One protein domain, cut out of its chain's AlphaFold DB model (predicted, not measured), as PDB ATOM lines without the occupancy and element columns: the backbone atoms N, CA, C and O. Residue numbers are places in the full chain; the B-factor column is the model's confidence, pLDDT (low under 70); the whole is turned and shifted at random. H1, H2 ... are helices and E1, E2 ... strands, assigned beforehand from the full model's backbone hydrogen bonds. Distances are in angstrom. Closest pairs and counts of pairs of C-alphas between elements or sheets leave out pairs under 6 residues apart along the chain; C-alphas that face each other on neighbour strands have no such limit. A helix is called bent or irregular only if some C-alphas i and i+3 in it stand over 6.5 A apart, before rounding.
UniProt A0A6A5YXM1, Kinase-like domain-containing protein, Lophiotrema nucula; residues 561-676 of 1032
ATOM      1  N   GLU A 561     104.976 120.105 138.184       82.69
ATOM      2  CA  GLU A 561     106.302 120.165 138.821       82.69
ATOM      3  C   GLU A 561     106.640 121.571 139.354       82.69
ATOM      4  O   GLU A 561     106.318 122.589 138.742       82.69
ATOM      5  N   CYS A 562     107.357 121.617 140.478       81.81
ATOM      6  CA  CYS A 562     107.968 122.815 141.052       81.81
ATOM      7  C   CYS A 562     109.501 122.734 140.954       81.81
ATOM      8  O   CYS A 562     110.077 121.656 141.095       81.81
ATOM      9  N   ILE A 563     110.173 123.873 140.760       84.06
ATOM     10  CA  ILE A 563     111.642 123.945 140.672       84.06
ATOM     11  C   ILE A 563     112.257 123.928 142.078       84.06
ATOM     12  O   ILE A 563     111.924 124.763 142.920       84.06
ATOM     13  N   ILE A 564     113.204 123.022 142.308       82.44
ATOM     14  CA  ILE A 564     114.002 122.910 143.532       82.44
ATOM     15  C   ILE A 564     115.379 123.545 143.297       82.44
ATOM     16  O   ILE A 564     116.023 123.343 142.271       82.44
ATOM     17  N   GLY A 565     115.854 124.344 144.255       72.25
ATOM     18  CA  GLY A 565     117.180 124.976 144.217       72.25
ATOM     19  C   GLY A 565     117.310 126.221 143.330       72.25
ATOM     20  O   GLY A 565     117.996 127.166 143.730       72.25
ATOM     21  N   GLY A 566     116.606 126.263 142.194       73.12
ATOM     22  CA  GLY A 566     116.502 127.438 141.323       73.12
ATOM     23  C   GLY A 566     117.859 127.924 140.783       73.12
ATOM     24  O   GLY A 566     118.787 127.124 140.669       73.12
ATOM     25  N   PRO A 567     118.031 129.236 140.510       71.38
ATOM     26  CA  PRO A 567     119.245 129.779 139.887       71.38
ATOM     27  C   PRO A 567     120.566 129.399 140.573       71.38
ATOM     28  O   PRO A 567     121.598 129.364 139.915       71.38
ATOM     29  N   GLN A 568     120.532 129.102 141.877       72.25
ATOM     30  CA  GLN A 568     121.704 128.702 142.659       72.25
ATOM     31  C   GLN A 568     122.150 127.260 142.380       72.25
ATOM     32  O   GLN A 568     123.340 126.978 142.470       72.25
ATOM     33  N   LEU A 569     121.231 126.356 142.018       81.25
ATOM     34  CA  LEU A 569     121.589 125.015 141.544       81.25
ATOM     35  C   LEU A 569     122.092 125.096 140.093       81.25
ATOM     36  O   LEU A 569     123.158 124.579 139.780       81.25
ATOM     37  N   ASN A 570     121.402 125.872 139.252       73.06
ATOM     38  CA  ASN A 570     121.765 126.106 137.852       73.06
ATOM     39  C   ASN A 570     123.157 126.738 137.658       73.06
ATOM     40  O   ASN A 570     123.753 126.571 136.595       73.06
ATOM     41  N   SER A 571     123.663 127.497 138.638       75.12
ATOM     42  CA  SER A 571     125.003 128.102 138.587       75.12
ATOM     43  C   SER A 571     126.149 127.124 138.871       75.12
ATOM     44  O   SER A 571     127.302 127.466 138.611       75.12
ATOM     45  N   VAL A 572     125.856 125.929 139.393       79.75
ATOM     46  CA  VAL A 572     126.864 124.921 139.742       79.75
ATOM     47  C   VAL A 572     127.432 124.253 138.484       79.75
ATOM     48  O   VAL A 572     126.690 123.777 137.622       79.75
ATOM     49  N   SER A 573     128.761 124.197 138.387       76.62
ATOM     50  CA  SER A 573     129.502 123.513 137.321       76.62
ATOM     51  C   SER A 573     130.046 122.174 137.831       76.62
ATOM     52  O   SER A 573     131.142 122.111 138.389       76.62
ATOM     53  N   LEU A 574     129.281 121.097 137.633       85.94
ATOM     54  CA  LEU A 574     129.601 119.763 138.150       85.94
ATOM     55  C   LEU A 574     129.954 118.756 137.048       85.94
ATOM     56  O   LEU A 574     129.890 119.045 135.853       85.94
ATOM     57  N   TRP A 575     130.312 117.547 137.467       82.12
ATOM     58  CA  TRP A 575     130.364 116.361 136.618       82.12
ATOM     59  C   TRP A 575     129.448 115.295 137.217       82.12
ATOM     60  O   TRP A 575     129.404 115.161 138.441       82.12
ATOM     61  N   HIS A 576     128.739 114.536 136.384       85.31
ATOM     62  CA  HIS A 576     127.986 113.356 136.824       85.31
ATOM     63  C   HIS A 576     128.620 112.075 136.266       85.31
ATOM     64  O   HIS A 576     129.284 112.118 135.229       85.31
ATOM     65  N   TRP A 577     128.459 110.949 136.959       84.12
ATOM     66  CA  TRP A 577     128.930 109.652 136.466       84.12
ATOM     67  C   TRP A 577     127.923 109.053 135.483       84.12
ATOM     68  O   TRP A 577     126.769 108.821 135.836       84.12
ATOM     69  N   SER A 578     128.381 108.763 134.269       81.69
ATOM     70  CA  SER A 578     127.585 108.170 133.196       81.69
ATOM     71  C   SER A 578     127.823 106.661 133.167       81.69
ATOM     72  O   SER A 578     128.894 106.201 132.773       81.69
ATOM     73  N   GLU A 579     126.857 105.856 133.611       78.88
ATOM     74  CA  GLU A 579     127.014 104.396 133.736       78.88
ATOM     75  C   GLU A 579     127.116 103.680 132.391       78.88
ATOM     76  O   GLU A 579     127.834 102.687 132.269       78.88
ATOM     77  N   SER A 580     126.417 104.196 131.378       75.00
ATOM     78  CA  SER A 580     126.393 103.636 130.024       75.00
ATOM     79  C   SER A 580     127.738 103.786 129.309       75.00
ATOM     80  O   SER A 580     128.150 102.879 128.587       75.00
ATOM     81  N   ALA A 581     128.441 104.898 129.545       69.31
ATOM     82  CA  ALA A 581     129.765 105.181 128.991       69.31
ATOM     83  C   ALA A 581     130.926 104.853 129.953       69.31
ATOM     84  O   ALA A 581     132.061 104.687 129.513       69.31
ATOM     85  N   ARG A 582     130.636 104.704 131.254       75.62
ATOM     86  CA  ARG A 582     131.589 104.474 132.356       75.62
ATOM     87  C   ARG A 582     132.636 105.587 132.498       75.62
ATOM     88  O   ARG A 582     133.821 105.311 132.689       75.62
ATOM     89  N   GLU A 583     132.186 106.836 132.420       77.31
ATOM     90  CA  GLU A 583     133.026 108.037 132.507       77.31
ATOM     91  C   GLU A 583     132.321 109.198 133.237       77.31
ATOM     92  O   GLU A 583     131.124 109.139 133.522       77.31
ATOM     93  N   TRP A 584     133.067 110.266 133.537       76.81
ATOM     94  CA  TRP A 584     132.538 111.497 134.134       76.81
ATOM     95  C   TRP A 584     132.153 112.519 133.053       76.81
ATOM     96  O   TRP A 584     132.978 112.880 132.217       76.81
ATOM     97  N   GLU A 585     130.933 113.054 133.111       73.56
ATOM     98  CA  GLU A 585     130.409 114.030 132.148       73.56
ATOM     99  C   GLU A 585     130.218 115.424 132.756       73.56
ATOM    100  O   GLU A 585     129.372 115.613 133.635       73.56
ATOM    101  N   SER A 586     130.935 116.432 132.242       77.38
ATOM    102  CA  SER A 586     130.759 117.833 132.658       77.38
ATOM    103  C   SER A 586     129.357 118.321 132.302       77.38
ATOM    104  O   SER A 586     128.959 118.301 131.134       77.38
ATOM    105  N   SER A 587     128.602 118.717 133.324       79.12
ATOM    106  CA  SER A 587     127.156 118.904 133.247       79.12
ATOM    107  C   SER A 587     126.676 120.052 134.128       79.12
ATOM    108  O   SER A 587     127.315 120.435 135.109       79.12
ATOM    109  N   SER A 588     125.489 120.553 133.809       84.25
ATOM    110  CA  SER A 588     124.678 121.340 134.737       84.25
ATOM    111  C   SER A 588     123.523 120.495 135.278       84.25
ATOM    112  O   SER A 588     123.174 119.462 134.703       84.25
ATOM    113  N   LEU A 589     122.967 120.928 136.412       87.12
ATOM    114  CA  LEU A 589     121.932 120.225 137.162       87.12
ATOM    115  C   LEU A 589     120.760 121.168 137.463       87.12
ATOM    116  O   LEU A 589     120.937 122.211 138.091       87.12
ATOM    117  N   GLU A 590     119.559 120.760 137.066       88.00
ATOM    118  CA  GLU A 590     118.284 121.306 137.541       88.00
ATOM    119  C   GLU A 590     117.540 120.218 138.325       88.00
ATOM    120  O   GLU A 590     117.743 119.025 138.102       88.00
ATOM    121  N   ALA A 591     116.688 120.610 139.271       89.56
ATOM    122  CA  ALA A 591     115.904 119.675 140.068       89.56
ATOM    123  C   ALA A 591     114.437 120.101 140.084       89.56
ATOM    124  O   ALA A 591     114.121 121.266 140.330       89.56
ATOM    125  N   PHE A 592     113.544 119.147 139.846       89.00
ATOM    126  CA  PHE A 592     112.100 119.357 139.786       89.00
ATOM    127  C   PHE A 592     111.404 118.373 140.728       89.00
ATOM    128  O   PHE A 592     111.757 117.199 140.725       89.00
ATOM    129  N   GLU A 593     110.423 118.806 141.525       87.31
ATOM    130  CA  GLU A 593     109.592 117.912 142.354       87.31
ATOM    131  C   GLU A 593     108.112 118.082 141.990       87.31
ATOM    132  O   GLU A 593     107.596 119.200 141.957       87.31
ATOM    133  N   ASN A 594     107.417 116.977 141.712       84.06
ATOM    134  CA  ASN A 594     105.992 116.995 141.379       84.06
ATOM    135  C   ASN A 594     105.086 116.855 142.617       84.06
ATOM    136  O   ASN A 594     105.520 116.482 143.708       84.06
ATOM    137  N   GLN A 595     103.783 117.096 142.442       74.75
ATOM    138  CA  GLN A 595     102.786 117.006 143.525       74.75
ATOM    139  C   GLN A 595     102.717 115.638 144.245       74.75
ATOM    140  O   GLN A 595     102.182 115.571 145.354       74.75
ATOM    141  N   ALA A 596     103.253 114.560 143.660       74.75
ATOM    142  CA  ALA A 596     103.317 113.230 144.272       74.75
ATOM    143  C   ALA A 596     104.599 112.981 145.099       74.75
ATOM    144  O   ALA A 596     104.706 111.938 145.747       74.75
ATOM    145  N   GLY A 597     105.558 113.916 145.104       77.00
ATOM    146  CA  GLY A 597     106.862 113.752 145.757       77.00
ATOM    147  C   GLY A 597     107.879 112.954 144.930       77.00
ATOM    148  O   GLY A 597     108.867 112.459 145.479       77.00
ATOM    149  N   ASN A 598     107.652 112.801 143.620       85.56
ATOM    150  CA  ASN A 598     108.695 112.340 142.705       85.56
ATOM    151  C   ASN A 598     109.600 113.529 142.383       85.56
ATOM    152  O   ASN A 598     109.102 114.575 141.963       85.56
ATOM    153  N   MET A 599     110.907 113.355 142.572       89.44
ATOM    154  CA  MET A 599     111.926 114.316 142.174       89.44
ATOM    155  C   MET A 599     112.658 113.815 140.925       89.44
ATOM    156  O   MET A 599     112.975 112.630 140.798       89.44
ATOM    157  N   ARG A 600     112.918 114.746 140.013       90.25
ATOM    158  CA  ARG A 600     113.608 114.555 138.744       90.25
ATOM    159  C   ARG A 600     114.840 115.452 138.744       90.25
ATOM    160  O   ARG A 600     114.713 116.678 138.734       90.25
ATOM    161  N   LEU A 601     116.022 114.846 138.825       91.00
ATOM    162  CA  LEU A 601     117.294 115.542 138.635       91.00
ATOM    163  C   LEU A 601     117.601 115.552 137.138       91.00
ATOM    164  O   LEU A 601     117.890 114.511 136.555       91.00
ATOM    165  N   HIS A 602     117.499 116.725 136.527       88.19
ATOM    166  CA  HIS A 602     117.760 116.942 135.112       88.19
ATOM    167  C   HIS A 602     119.240 117.289 134.932       88.19
ATOM    168  O   HIS A 602     119.655 118.427 135.164       88.19
ATOM    169  N   CYS A 603     120.039 116.294 134.551       85.12
ATOM    170  CA  CYS A 603     121.455 116.455 134.239       85.12
ATOM    171  C   CYS A 603     121.617 116.660 132.730       85.12
ATOM    172  O   CYS A 603     121.127 115.846 131.952       85.12
ATOM    173  N   TRP A 604     122.338 117.692 132.286       76.50
ATOM    174  CA  TRP A 604     122.681 117.829 130.864       76.50
ATOM    175  C   TRP A 604     124.146 118.216 130.661       76.50
ATOM    176  O   TRP A 604     124.649 119.154 131.285       76.50
ATOM    177  N   SER A 605     124.814 117.494 129.760       63.66
ATOM    178  CA  SER A 605     126.157 117.790 129.262       63.66
ATOM    179  C   SER A 605     126.058 118.361 127.842       63.66
ATOM    180  O   SER A 605     125.093 118.114 127.120       63.66
ATOM    181  N   ASN A 606     127.041 119.154 127.406       52.81
ATOM    182  CA  ASN A 606     126.918 119.885 126.133       52.81
ATOM    183  C   ASN A 606     126.956 118.987 124.872       52.81
ATOM    184  O   ASN A 606     126.753 119.502 123.780       52.81
ATOM    185  N   ASN A 607     127.234 117.682 124.995       52.06
ATOM    186  CA  ASN A 607     127.441 116.759 123.866       52.06
ATOM    187  C   ASN A 607     126.561 115.490 123.907       52.06
ATOM    188  O   ASN A 607     126.735 114.611 123.061       52.06
ATOM    189  N   ARG A 608     125.640 115.351 124.872       59.25
ATOM    190  CA  ARG A 608     124.762 114.173 125.019       59.25
ATOM    191  C   ARG A 608     123.325 114.585 125.353       59.25
ATOM    192  O   ARG A 608     123.105 115.714 125.793       59.25
ATOM    193  N   PRO A 609     122.325 113.715 125.108       64.62
ATOM    194  CA  PRO A 609     120.958 114.008 125.511       64.62
ATOM    195  C   PRO A 609     120.843 114.172 127.035       64.62
ATOM    196  O   PRO A 609     121.511 113.432 127.759       64.62
ATOM    197  N   PRO A 610     120.001 115.101 127.533       71.81
ATOM    198  CA  PRO A 610     119.760 115.246 128.962       71.81
ATOM    199  C   PRO A 610     119.296 113.940 129.609       71.81
ATOM    200  O   PRO A 610     118.442 113.232 129.072       71.81
ATOM    201  N   LEU A 611     119.849 113.655 130.783       82.69
ATOM    202  CA  LEU A 611     119.549 112.493 131.600       82.69
ATOM    203  C   LEU A 611     118.682 112.920 132.788       82.69
ATOM    204  O   LEU A 611     119.153 113.575 133.717       82.69
ATOM    205  N   ASP A 612     117.410 112.527 132.757       87.56
ATOM    206  CA  ASP A 612     116.483 112.710 133.872       87.56
ATOM    207  C   ASP A 612     116.595 111.545 134.867       87.56
ATOM    208  O   ASP A 612     116.024 110.467 134.668       87.56
ATOM    209  N   ILE A 613     117.299 111.769 135.977       90.12
ATOM    210  CA  ILE A 613     117.381 110.806 137.077       90.12
ATOM    211  C   ILE A 613     116.128 110.966 137.948       90.12
ATOM    212  O   ILE A 613     115.969 111.956 138.666       90.12
ATOM    213  N   ASN A 614     115.216 109.996 137.863       89.56
ATOM    214  CA  ASN A 614     113.893 110.046 138.489       89.56
ATOM    215  C   ASN A 614     113.810 109.136 139.722       89.56
ATOM    216  O   ASN A 614     114.070 107.936 139.636       89.56
ATOM    217  N   PHE A 615     113.378 109.674 140.864       89.62
ATOM    218  CA  PHE A 615     113.148 108.896 142.086       89.62
ATOM    219  C   PHE A 615     112.162 109.586 143.035       89.62
ATOM    220  O   PHE A 615     111.941 110.791 142.966       89.62
ATOM    221  N   ARG A 616     111.556 108.843 143.970       86.44
ATOM    222  CA  ARG A 616     110.700 109.460 144.997       86.44
ATOM    223  C   ARG A 616     111.567 110.091 146.086       86.44
ATOM    224  O   ARG A 616     112.409 109.406 146.660       86.44
ATOM    225  N   ARG A 617     111.355 111.373 146.401       87.06
ATOM    226  CA  ARG A 617     112.204 112.136 147.337       87.06
ATOM    227  C   ARG A 617     112.193 111.561 148.755       87.06
ATOM    228  O   ARG A 617     113.228 111.505 149.410       87.06
ATOM    229  N   ASP A 618     111.045 111.040 149.187       80.62
ATOM    230  CA  ASP A 618     110.892 110.321 150.462       80.62
ATOM    231  C   ASP A 618     111.622 108.964 150.501       80.62
ATOM    232  O   ASP A 618     111.651 108.327 151.551       80.62
ATOM    233  N   TYR A 619     112.172 108.487 149.374       82.56
ATOM    234  CA  TYR A 619     112.827 107.180 149.253       82.56
ATOM    235  C   TYR A 619     114.348 107.231 149.007       82.56
ATOM    236  O   TYR A 619     114.959 106.172 148.864       82.56
ATOM    237  N   VAL A 620     114.969 108.419 148.996       88.06
ATOM    238  CA  VAL A 620     116.403 108.591 148.690       88.06
ATOM    239  C   VAL A 620     117.131 109.445 149.738       88.06
ATOM    240  O   VAL A 620     116.575 110.377 150.328       88.06
ATOM    241  N   LYS A 621     118.406 109.111 149.957       90.50
ATOM    242  CA  LYS A 621     119.395 109.833 150.767       90.50
ATOM    243  C   LYS A 621     120.512 110.397 149.877       90.50
ATOM    244  O   LYS A 621     120.751 109.868 148.795       90.50
ATOM    245  N   ILE A 622     121.260 111.377 150.381       93.94
ATOM    246  CA  ILE A 622     122.518 111.873 149.799       93.94
ATOM    247  C   ILE A 622     123.702 111.639 150.749       93.94
ATOM    248  O   ILE A 622     123.608 111.913 151.945       93.94
ATOM    249  N   THR A 623     124.820 111.139 150.227       92.81
ATOM    250  CA  THR A 623     126.063 110.853 150.960       92.81
ATOM    251  C   THR A 623     127.091 111.961 150.688       92.81
ATOM    252  O   THR A 623     127.700 111.964 149.616       92.81
ATOM    253  N   PRO A 624     127.306 112.926 151.605       94.31
ATOM    254  CA  PRO A 624     128.289 113.990 151.411       94.31
ATOM    255  C   PRO A 624     129.692 113.529 151.818       94.31
ATOM    256  O   PRO A 624     130.148 113.767 152.936       94.31
ATOM    257  N   LEU A 625     130.396 112.867 150.898       92.00
ATOM    258  CA  LEU A 625     131.735 112.314 151.142       92.00
ATOM    259  C   LEU A 625     132.739 113.404 151.554       92.00
ATOM    260  O   LEU A 625     133.557 113.190 152.447       92.00
ATOM    261  N   TYR A 626     132.576 114.618 151.016       92.12
ATOM    262  CA  TYR A 626     133.357 115.806 151.381       92.12
ATOM    263  C   TYR A 626     133.268 116.217 152.868       92.12
ATOM    264  O   TYR A 626     134.088 117.013 153.325       92.12
ATOM    265  N   ALA A 627     132.268 115.733 153.613       92.62
ATOM    266  CA  ALA A 627     132.091 116.004 155.041       92.62
ATOM    267  C   ALA A 627     132.606 114.864 155.945       92.62
ATOM    268  O   ALA A 627     132.669 115.032 157.161       92.62
ATOM    269  N   PHE A 628     132.973 113.715 155.366       89.69
ATOM    270  CA  PHE A 628     133.529 112.562 156.084       89.69
ATOM    271  C   PHE A 628     135.028 112.355 155.850       89.69
ATOM    272  O   PHE A 628     135.697 111.787 156.713       89.69
ATOM    273  N   TRP A 629     135.537 112.772 154.691       84.50
ATOM    274  CA  TRP A 629     136.898 112.505 154.228       84.50
ATOM    275  C   TRP A 629     137.715 113.790 154.084       84.50
ATOM    276  O   TRP A 629     137.173 114.885 153.923       84.50
ATOM    277  N   GLU A 630     139.042 113.660 154.089       74.81
ATOM    278  CA  GLU A 630     139.915 114.768 153.706       74.81
ATOM    279  C   GLU A 630     139.738 115.109 152.219       74.81
ATOM    280  O   GLU A 630     139.570 114.224 151.380       74.81
ATOM    281  N   LEU A 631     139.844 116.395 151.860       69.75
ATOM    282  CA  LEU A 631     139.688 116.856 150.469       69.75
ATOM    283  C   LEU A 631     140.694 116.200 149.498       69.75
ATOM    284  O   LEU A 631     140.406 116.071 148.311       69.75
ATOM    285  N   SER A 632     141.839 115.743 150.011       67.44
ATOM    286  CA  SER A 632     142.825 114.904 149.318       67.44
ATOM    287  C   SER A 632     142.227 113.576 148.829       67.44
ATOM    288  O   SER A 632     142.401 113.201 147.672       67.44
ATOM    289  N   GLN A 633     141.477 112.885 149.690       69.00
ATOM    290  CA  GLN A 633     140.834 111.598 149.409       69.00
ATOM    291  C   GLN A 633     139.636 111.767 148.465       69.00
ATOM    292  O   GLN A 633     139.445 110.958 147.560       69.00
ATOM    293  N   VAL A 634     138.875 112.854 148.623       68.69
ATOM    294  CA  VAL A 634     137.759 113.226 147.732       68.69
ATOM    295  C   VAL A 634     138.267 113.562 146.322       68.69
ATOM    296  O   VAL A 634     137.687 113.132 145.327       68.69
ATOM    297  N   GLY A 635     139.394 114.274 146.219       59.66
ATOM    298  CA  GLY A 635     140.065 114.534 144.944       59.66
ATOM    299  C   GLY A 635     140.625 113.272 144.274       59.66
ATOM    300  O   GLY A 635     140.676 113.213 143.050       59.66
ATOM    301  N   ALA A 636     141.006 112.256 145.058       62.00
ATOM    302  CA  ALA A 636     141.506 110.978 144.551       62.00
ATOM    303  C   ALA A 636     140.390 109.999 144.135       62.00
ATOM    304  O   ALA A 636     140.576 109.240 143.186       62.00
ATOM    305  N   SER A 637     139.236 110.002 144.816       67.81
ATOM    306  CA  SER A 637     138.076 109.176 144.438       67.81
ATOM    307  C   SER A 637     137.306 109.751 143.247       67.81
ATOM    308  O   SER A 637     136.704 109.004 142.477       67.81
ATOM    309  N   GLY A 638     137.290 111.080 143.118       72.69
ATOM    310  CA  GLY A 638     136.426 111.809 142.195       72.69
ATOM    311  C   GLY A 638     134.974 111.937 142.671       72.69
ATOM    312  O   GLY A 638     134.239 112.738 142.108       72.69
ATOM    313  N   ASP A 639     134.541 111.230 143.717       82.38
ATOM    314  CA  ASP A 639     133.167 111.287 144.227       82.38
ATOM    315  C   ASP A 639     133.034 112.272 145.396       82.38
ATOM    316  O   ASP A 639     133.607 112.060 146.466       82.38
ATOM    317  N   TRP A 640     132.211 113.310 145.225       91.88
ATOM    318  CA  TRP A 640     131.908 114.293 146.275       91.88
ATOM    319  C   TRP A 640     130.539 114.059 146.920       91.88
ATOM    320  O   TRP A 640     130.390 114.220 148.135       91.88
ATOM    321  N   LEU A 641     129.545 113.686 146.105       93.44
ATOM    322  CA  LEU A 641     128.180 113.352 146.517       93.44
ATOM    323  C   LEU A 641     127.744 112.055 145.822       93.44
ATOM    324  O   LEU A 641     127.941 111.912 144.615       93.44
ATOM    325  N   ARG A 642     127.097 111.150 146.559       91.19
ATOM    326  CA  ARG A 642     126.385 109.977 146.014       91.19
ATOM    327  C   ARG A 642     124.938 109.968 146.499       91.19
ATOM    328  O   ARG A 642     124.632 110.624 147.495       91.19
ATOM    329  N   PHE A 643     124.047 109.263 145.809       91.88
ATOM    330  CA  PHE A 643     122.630 109.165 146.170       91.88
ATOM    331  C   PHE A 643     122.242 107.697 146.319       91.88
ATOM    332  O   PHE A 643     122.527 106.896 145.436       91.88
ATOM    333  N   LEU A 644     121.577 107.348 147.422       86.88
ATOM    334  CA  LEU A 644     121.252 105.962 147.776       86.88
ATOM    335  C   LEU A 644     119.766 105.824 148.124       86.88
ATOM    336  O   LEU A 644     119.207 106.679 148.816       86.88
ATOM    337  N   TYR A 645     119.124 104.736 147.705       84.44
ATOM    338  CA  TYR A 645     117.761 104.401 148.128       84.44
ATOM    339  C   TYR A 645     117.726 103.909 149.588       84.44
ATOM    340  O   TYR A 645     118.708 103.380 150.115       84.44
ATOM    341  N   PHE A 646     116.568 104.003 150.255       73.81
ATOM    342  CA  PHE A 646     116.308 103.109 151.393       73.81
ATOM    343  C   PHE A 646     116.018 101.709 150.840       73.81
ATOM    344  O   PHE A 646     115.037 101.491 150.134       73.81
ATOM    345  N   SER A 647     116.926 100.790 151.131       62.56
ATOM    346  CA  SER A 647     117.069  99.468 150.528       62.56
ATOM    347  C   SER A 647     115.873  98.525 150.698       62.56
ATOM    348  O   SER A 647     115.337  98.378 151.795       62.56
ATOM    349  N   GLN A 648     115.572  97.782 149.624       52.88
ATOM    350  CA  GLN A 648     115.403  96.314 149.630       52.88
ATOM    351  C   GLN A 648     115.832  95.760 148.253       52.88
ATOM    352  O   GLN A 648     114.995  95.493 147.394       52.88
ATOM    353  N   GLY A 649     117.141  95.633 148.004       50.28
ATOM    354  CA  GLY A 649     117.678  95.203 146.705       50.28
ATOM    355  C   GLY A 649     119.195  94.989 146.713       50.28
ATOM    356  O   GLY A 649     119.860  95.336 147.682       50.28
ATOM    357  N   ILE A 650     119.724  94.402 145.631       45.62
ATOM    358  CA  ILE A 650     121.140  93.987 145.486       45.62
ATOM    359  C   ILE A 650     122.090  95.170 145.193       45.62
ATOM    360  O   ILE A 650     123.301  95.020 145.294       45.62
ATOM    361  N   SER A 651     121.558  96.350 144.864       54.31
ATOM    362  CA  SER A 651     122.319  97.602 144.807       54.31
ATOM    363  C   SER A 651     121.589  98.672 145.614       54.31
ATOM    364  O   SER A 651     120.356  98.744 145.572       54.31
ATOM    365  N   SER A 652     122.346  99.481 146.355       66.44
ATOM    366  CA  SER A 652     121.837 100.589 147.169       66.44
ATOM    367  C   SER A 652     121.796 101.929 146.413       66.44
ATOM    368  O   SER A 652     121.042 102.826 146.798       66.44
ATOM    369  N   GLU A 653     122.579 102.065 145.339       81.12
ATOM    370  CA  GLU A 653     122.861 103.336 144.663       81.12
ATOM    371  C   GLU A 653     121.790 103.740 143.631       81.12
ATOM    372  O   GLU A 653     121.205 102.911 142.930       81.12
ATOM    373  N   VAL A 654     121.522 105.047 143.547       86.94
ATOM    374  CA  VAL A 654     120.654 105.656 142.533       86.94
ATOM    375  C   VAL A 654     121.461 105.828 141.248       86.94
ATOM    376  O   VAL A 654     122.437 106.579 141.214       86.94
ATOM    377  N   ALA A 655     121.033 105.150 140.185       84.62
ATOM    378  CA  ALA A 655     121.800 105.057 138.949       84.62
ATOM    379  C   ALA A 655     122.160 106.435 138.357       84.62
ATOM    380  O   ALA A 655     121.298 107.303 138.204       84.62
ATOM    381  N   ASN A 656     123.428 106.612 137.976       86.06
ATOM    382  CA  ASN A 656     124.040 107.849 137.455       86.06
ATOM    383  C   ASN A 656     124.065 109.053 138.431       86.06
ATOM    384  O   ASN A 656     124.554 110.126 138.076       86.06
ATOM    385  N   ALA A 657     123.589 108.912 139.674       89.12
ATOM    386  CA  ALA A 657     123.497 110.005 140.650       89.12
ATOM    387  C   ALA A 657     124.748 110.136 141.543       89.12
ATOM    388  O   ALA A 657     124.660 110.365 142.754       89.12
ATOM    389  N   ARG A 658     125.928 110.003 140.936       90.38
ATOM    390  CA  ARG A 658     127.220 110.322 141.556       90.38
ATOM    391  C   ARG A 658     127.719 111.630 140.968       90.38
ATOM    392  O   ARG A 658     127.709 111.785 139.748       90.38
ATOM    393  N   PHE A 659     128.154 112.553 141.821       91.62
ATOM    394  CA  PHE A 659     128.539 113.902 141.414       91.62
ATOM    395  C   PHE A 659     129.937 114.285 141.902       91.62
ATOM    396  O   PHE A 659     130.320 114.014 143.046       91.62
ATOM    397  N   SER A 660     130.663 114.970 141.020       87.31
ATOM    398  CA  SER A 660     131.991 115.532 141.246       87.31
ATOM    399  C   SER A 660     132.010 117.031 140.969       87.31
ATOM    400  O   SER A 660     131.226 117.529 140.162       87.31
ATOM    401  N   PHE A 661     132.939 117.748 141.595       84.19
ATOM    402  CA  PHE A 661     133.107 119.189 141.423       84.19
ATOM    403  C   PHE A 661     134.583 119.491 141.163       84.19
ATOM    404  O   PHE A 661     135.454 119.090 141.936       84.19
ATOM    405  N   SER A 662     134.862 120.197 140.066       61.22
ATOM    406  CA  SER A 662     136.220 120.560 139.630       61.22
ATOM    407  C   SER A 662     136.351 122.055 139.306       61.22
ATOM    408  O   SER A 662     137.196 122.451 138.500       61.22
ATOM    409  N   SER A 663     135.455 122.878 139.849       62.03
ATOM    410  CA  SER A 663     135.495 124.333 139.705       62.03
ATOM    411  C   SER A 663     136.605 124.954 140.559       62.03
ATOM    412  O   SER A 663     137.318 124.268 141.288       62.03
ATOM    413  N   ASP A 664     136.707 126.284 140.528       51.25
ATOM    414  CA  ASP A 664     137.569 127.042 141.440       51.25
ATOM    415  C   ASP A 664     137.116 126.953 142.923       51.25
ATOM    416  O   ASP A 664     137.852 127.365 143.819       51.25
ATOM    417  N   THR A 665     135.893 126.470 143.204       74.38
ATOM    418  CA  THR A 665     135.289 126.403 144.553       74.38
ATOM    419  C   THR A 665     134.444 125.126 144.756       74.38
ATOM    420  O   THR A 665     133.261 125.216 145.102       74.38
ATOM    421  N   PRO A 666     135.017 123.920 144.576       80.25
ATOM    422  CA  PRO A 666     134.248 122.681 144.417       80.25
ATOM    423  C   PRO A 666     133.519 122.260 145.703       80.25
ATOM    424  O   PRO A 666     132.399 121.755 145.669       80.25
ATOM    425  N   LEU A 667     134.121 122.556 146.858       86.75
ATOM    426  CA  LEU A 667     133.543 122.329 148.181       86.75
ATOM    427  C   LEU A 667     132.277 123.161 148.433       86.75
ATOM    428  O   LEU A 667     131.381 122.705 149.142       86.75
ATOM    429  N   GLU A 668     132.190 124.366 147.870       87.50
ATOM    430  CA  GLU A 668     131.026 125.232 148.069       87.50
ATOM    431  C   GLU A 668     129.881 124.851 147.125       87.50
ATOM    432  O   GLU A 668     128.726 124.808 147.538       87.50
ATOM    433  N   GLU A 669     130.193 124.436 145.897       88.19
ATOM    434  CA  GLU A 669     129.206 123.847 144.987       88.19
ATOM    435  C   GLU A 669     128.610 122.539 145.532       88.19
ATOM    436  O   GLU A 669     127.388 122.377 145.530       88.19
ATOM    437  N   ALA A 670     129.436 121.645 146.092       91.62
ATOM    438  CA  ALA A 670     128.960 120.425 146.750       91.62
ATOM    439  C   ALA A 670     127.996 120.728 147.917       91.62
ATOM    440  O   ALA A 670     126.966 120.063 148.076       91.62
ATOM    441  N   ARG A 671     128.290 121.775 148.704       92.81
ATOM    442  CA  ARG A 671     127.407 122.274 149.772       92.81
ATOM    443  C   ARG A 671     126.115 122.867 149.225       92.81
ATOM    444  O   ARG A 671     125.067 122.598 149.804       92.81
ATOM    445  N   ILE A 672     126.152 123.621 148.123       91.38
ATOM    446  CA  ILE A 672     124.951 124.161 147.465       91.38
ATOM    447  C   ILE A 672     124.029 123.019 147.014       91.38
ATOM    448  O   ILE A 672     122.844 123.034 147.349       91.38
ATOM    449  N   VAL A 673     124.560 121.997 146.332       93.06
ATOM    450  CA  VAL A 673     123.767 120.844 145.864       93.06
ATOM    451  C   VAL A 673     123.128 120.097 147.041       93.06
ATOM    452  O   VAL A 673     121.909 119.907 147.053       93.06
ATOM    453  N   GLN A 674     123.899 119.755 148.082       94.38
ATOM    454  CA  GLN A 674     123.341 119.161 149.306       94.38
ATOM    455  C   GLN A 674     122.277 120.068 149.941       94.38
ATOM    456  O   GLN A 674     121.196 119.601 150.310       94.38
ATOM    457  N   SER A 675     122.576 121.363 150.066       92.69
ATOM    458  CA  SER A 675     121.731 122.343 150.742       92.69
ATOM    459  C   SER A 675     120.361 122.495 150.088       92.69
ATOM    460  O   SER A 675     119.365 122.674 150.793       92.69
ATOM    461  N   LYS A 676     120.298 122.440 148.754       91.00
ATOM    462  CA  LYS A 676     119.038 122.572 148.020       91.00
ATOM    463  C   LYS A 676     118.216 121.290 148.028       91.00
ATOM    464  O   LYS A 676     117.007 121.369 148.213       91.00
TER     465      LYS A 676
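This is residues 561 to 676 of the 1032 residues of the protein "Kinase-like domain-containing protein" of Lophiotrema nucula (UniProt A0A6A5YXM1). A strongly twisted, bent sheet of six strands and a two-stranded ribbon, E6 and E7, enclose a loose, incomplete barrel: E5 turns into E6 on one side, and E7 comes close to E8 on the other. The last helix, H3, packs on E8 and on E6, and H2 sits at the far end of the ribbon. The printed part has 116 residues with three named helices and eight named strands in the order E1 H1 E2 E3 E4 E5 E6 H2 E7 E8 H3, of the mixed class, helices and strands; both sheets are antiparallel. It is compact, with a radius of gyration of the C-alphas of 13.6 A, and rounded, spanning 39 by 34 by 28 A.

E1, residues 561 to 564, begins at C-alpha 561 (106.302, 120.165, 138.821). H1 is residues 567 to 570 and E2 574 to 578. E3, residues 583 to 594, is 29.8 A long and bends by 80 degrees at residue 586. E4, residues 598 to 605, is 22.7 A long, and E5, residues 611 to 616, 16.3 A. E6 is residues 620 to 624, H2 631 to 637, E7 641 to 645 and E8 659 to 661. H3, residues 666 to 676, is 15.6 A long and ends at C-alpha 676 (119.038, 122.572, 148.020).

The larger sheet is branched. E1 and E2 lie on one side of E3, with N 562 and O 593 2.8 A apart and N 585 and O 576 2.8 A apart; E4 lies on the other side, with N 602 and O 590 at 2.8 A. E2, E3, E4 and E5 form a meander, each strand the antiparallel neighbour of the one before; between E4 and E5, N 599 and O 615 are within hydrogen-bond range at 2.8 A. E8 is beside E2, with N 575 and O 660 at 2.8 A. In the second sheet, N 621 of E6 and O 644 of E7 are 2.8 A apart. The closest C-alphas of E7 and E8, Leu 641 and Phe 659, are 5.1 A apart. H3 is on the branched sheet at a height of 7.6 A, over E8, and runs along the strands, but only just, at 28 degrees on the local plane. The closest C-alphas of H3 and E6, Gln 674 and Ile 622, are 7.4 A apart. H1 touches H3, closest at C-alphas Leu 569 and Val 673, 6.4 A. H1 only grazes the branched sheet, as does H2. Every O i to N i+4 pair is within hydrogen-bond range in H2 and H3; H1 is too short for one.

The C-alphas farthest apart, Gln 595 and Ser 632, are 40.5 A apart. The printed part has no cut. The link from E7 to E8, residues 646 to 658, is long. Mean pLDDT of the printed part is 79.8; it is under 70 at residue 581 and residues 605 to 609, 631 to 637, 647 to 652 and 662 to 664.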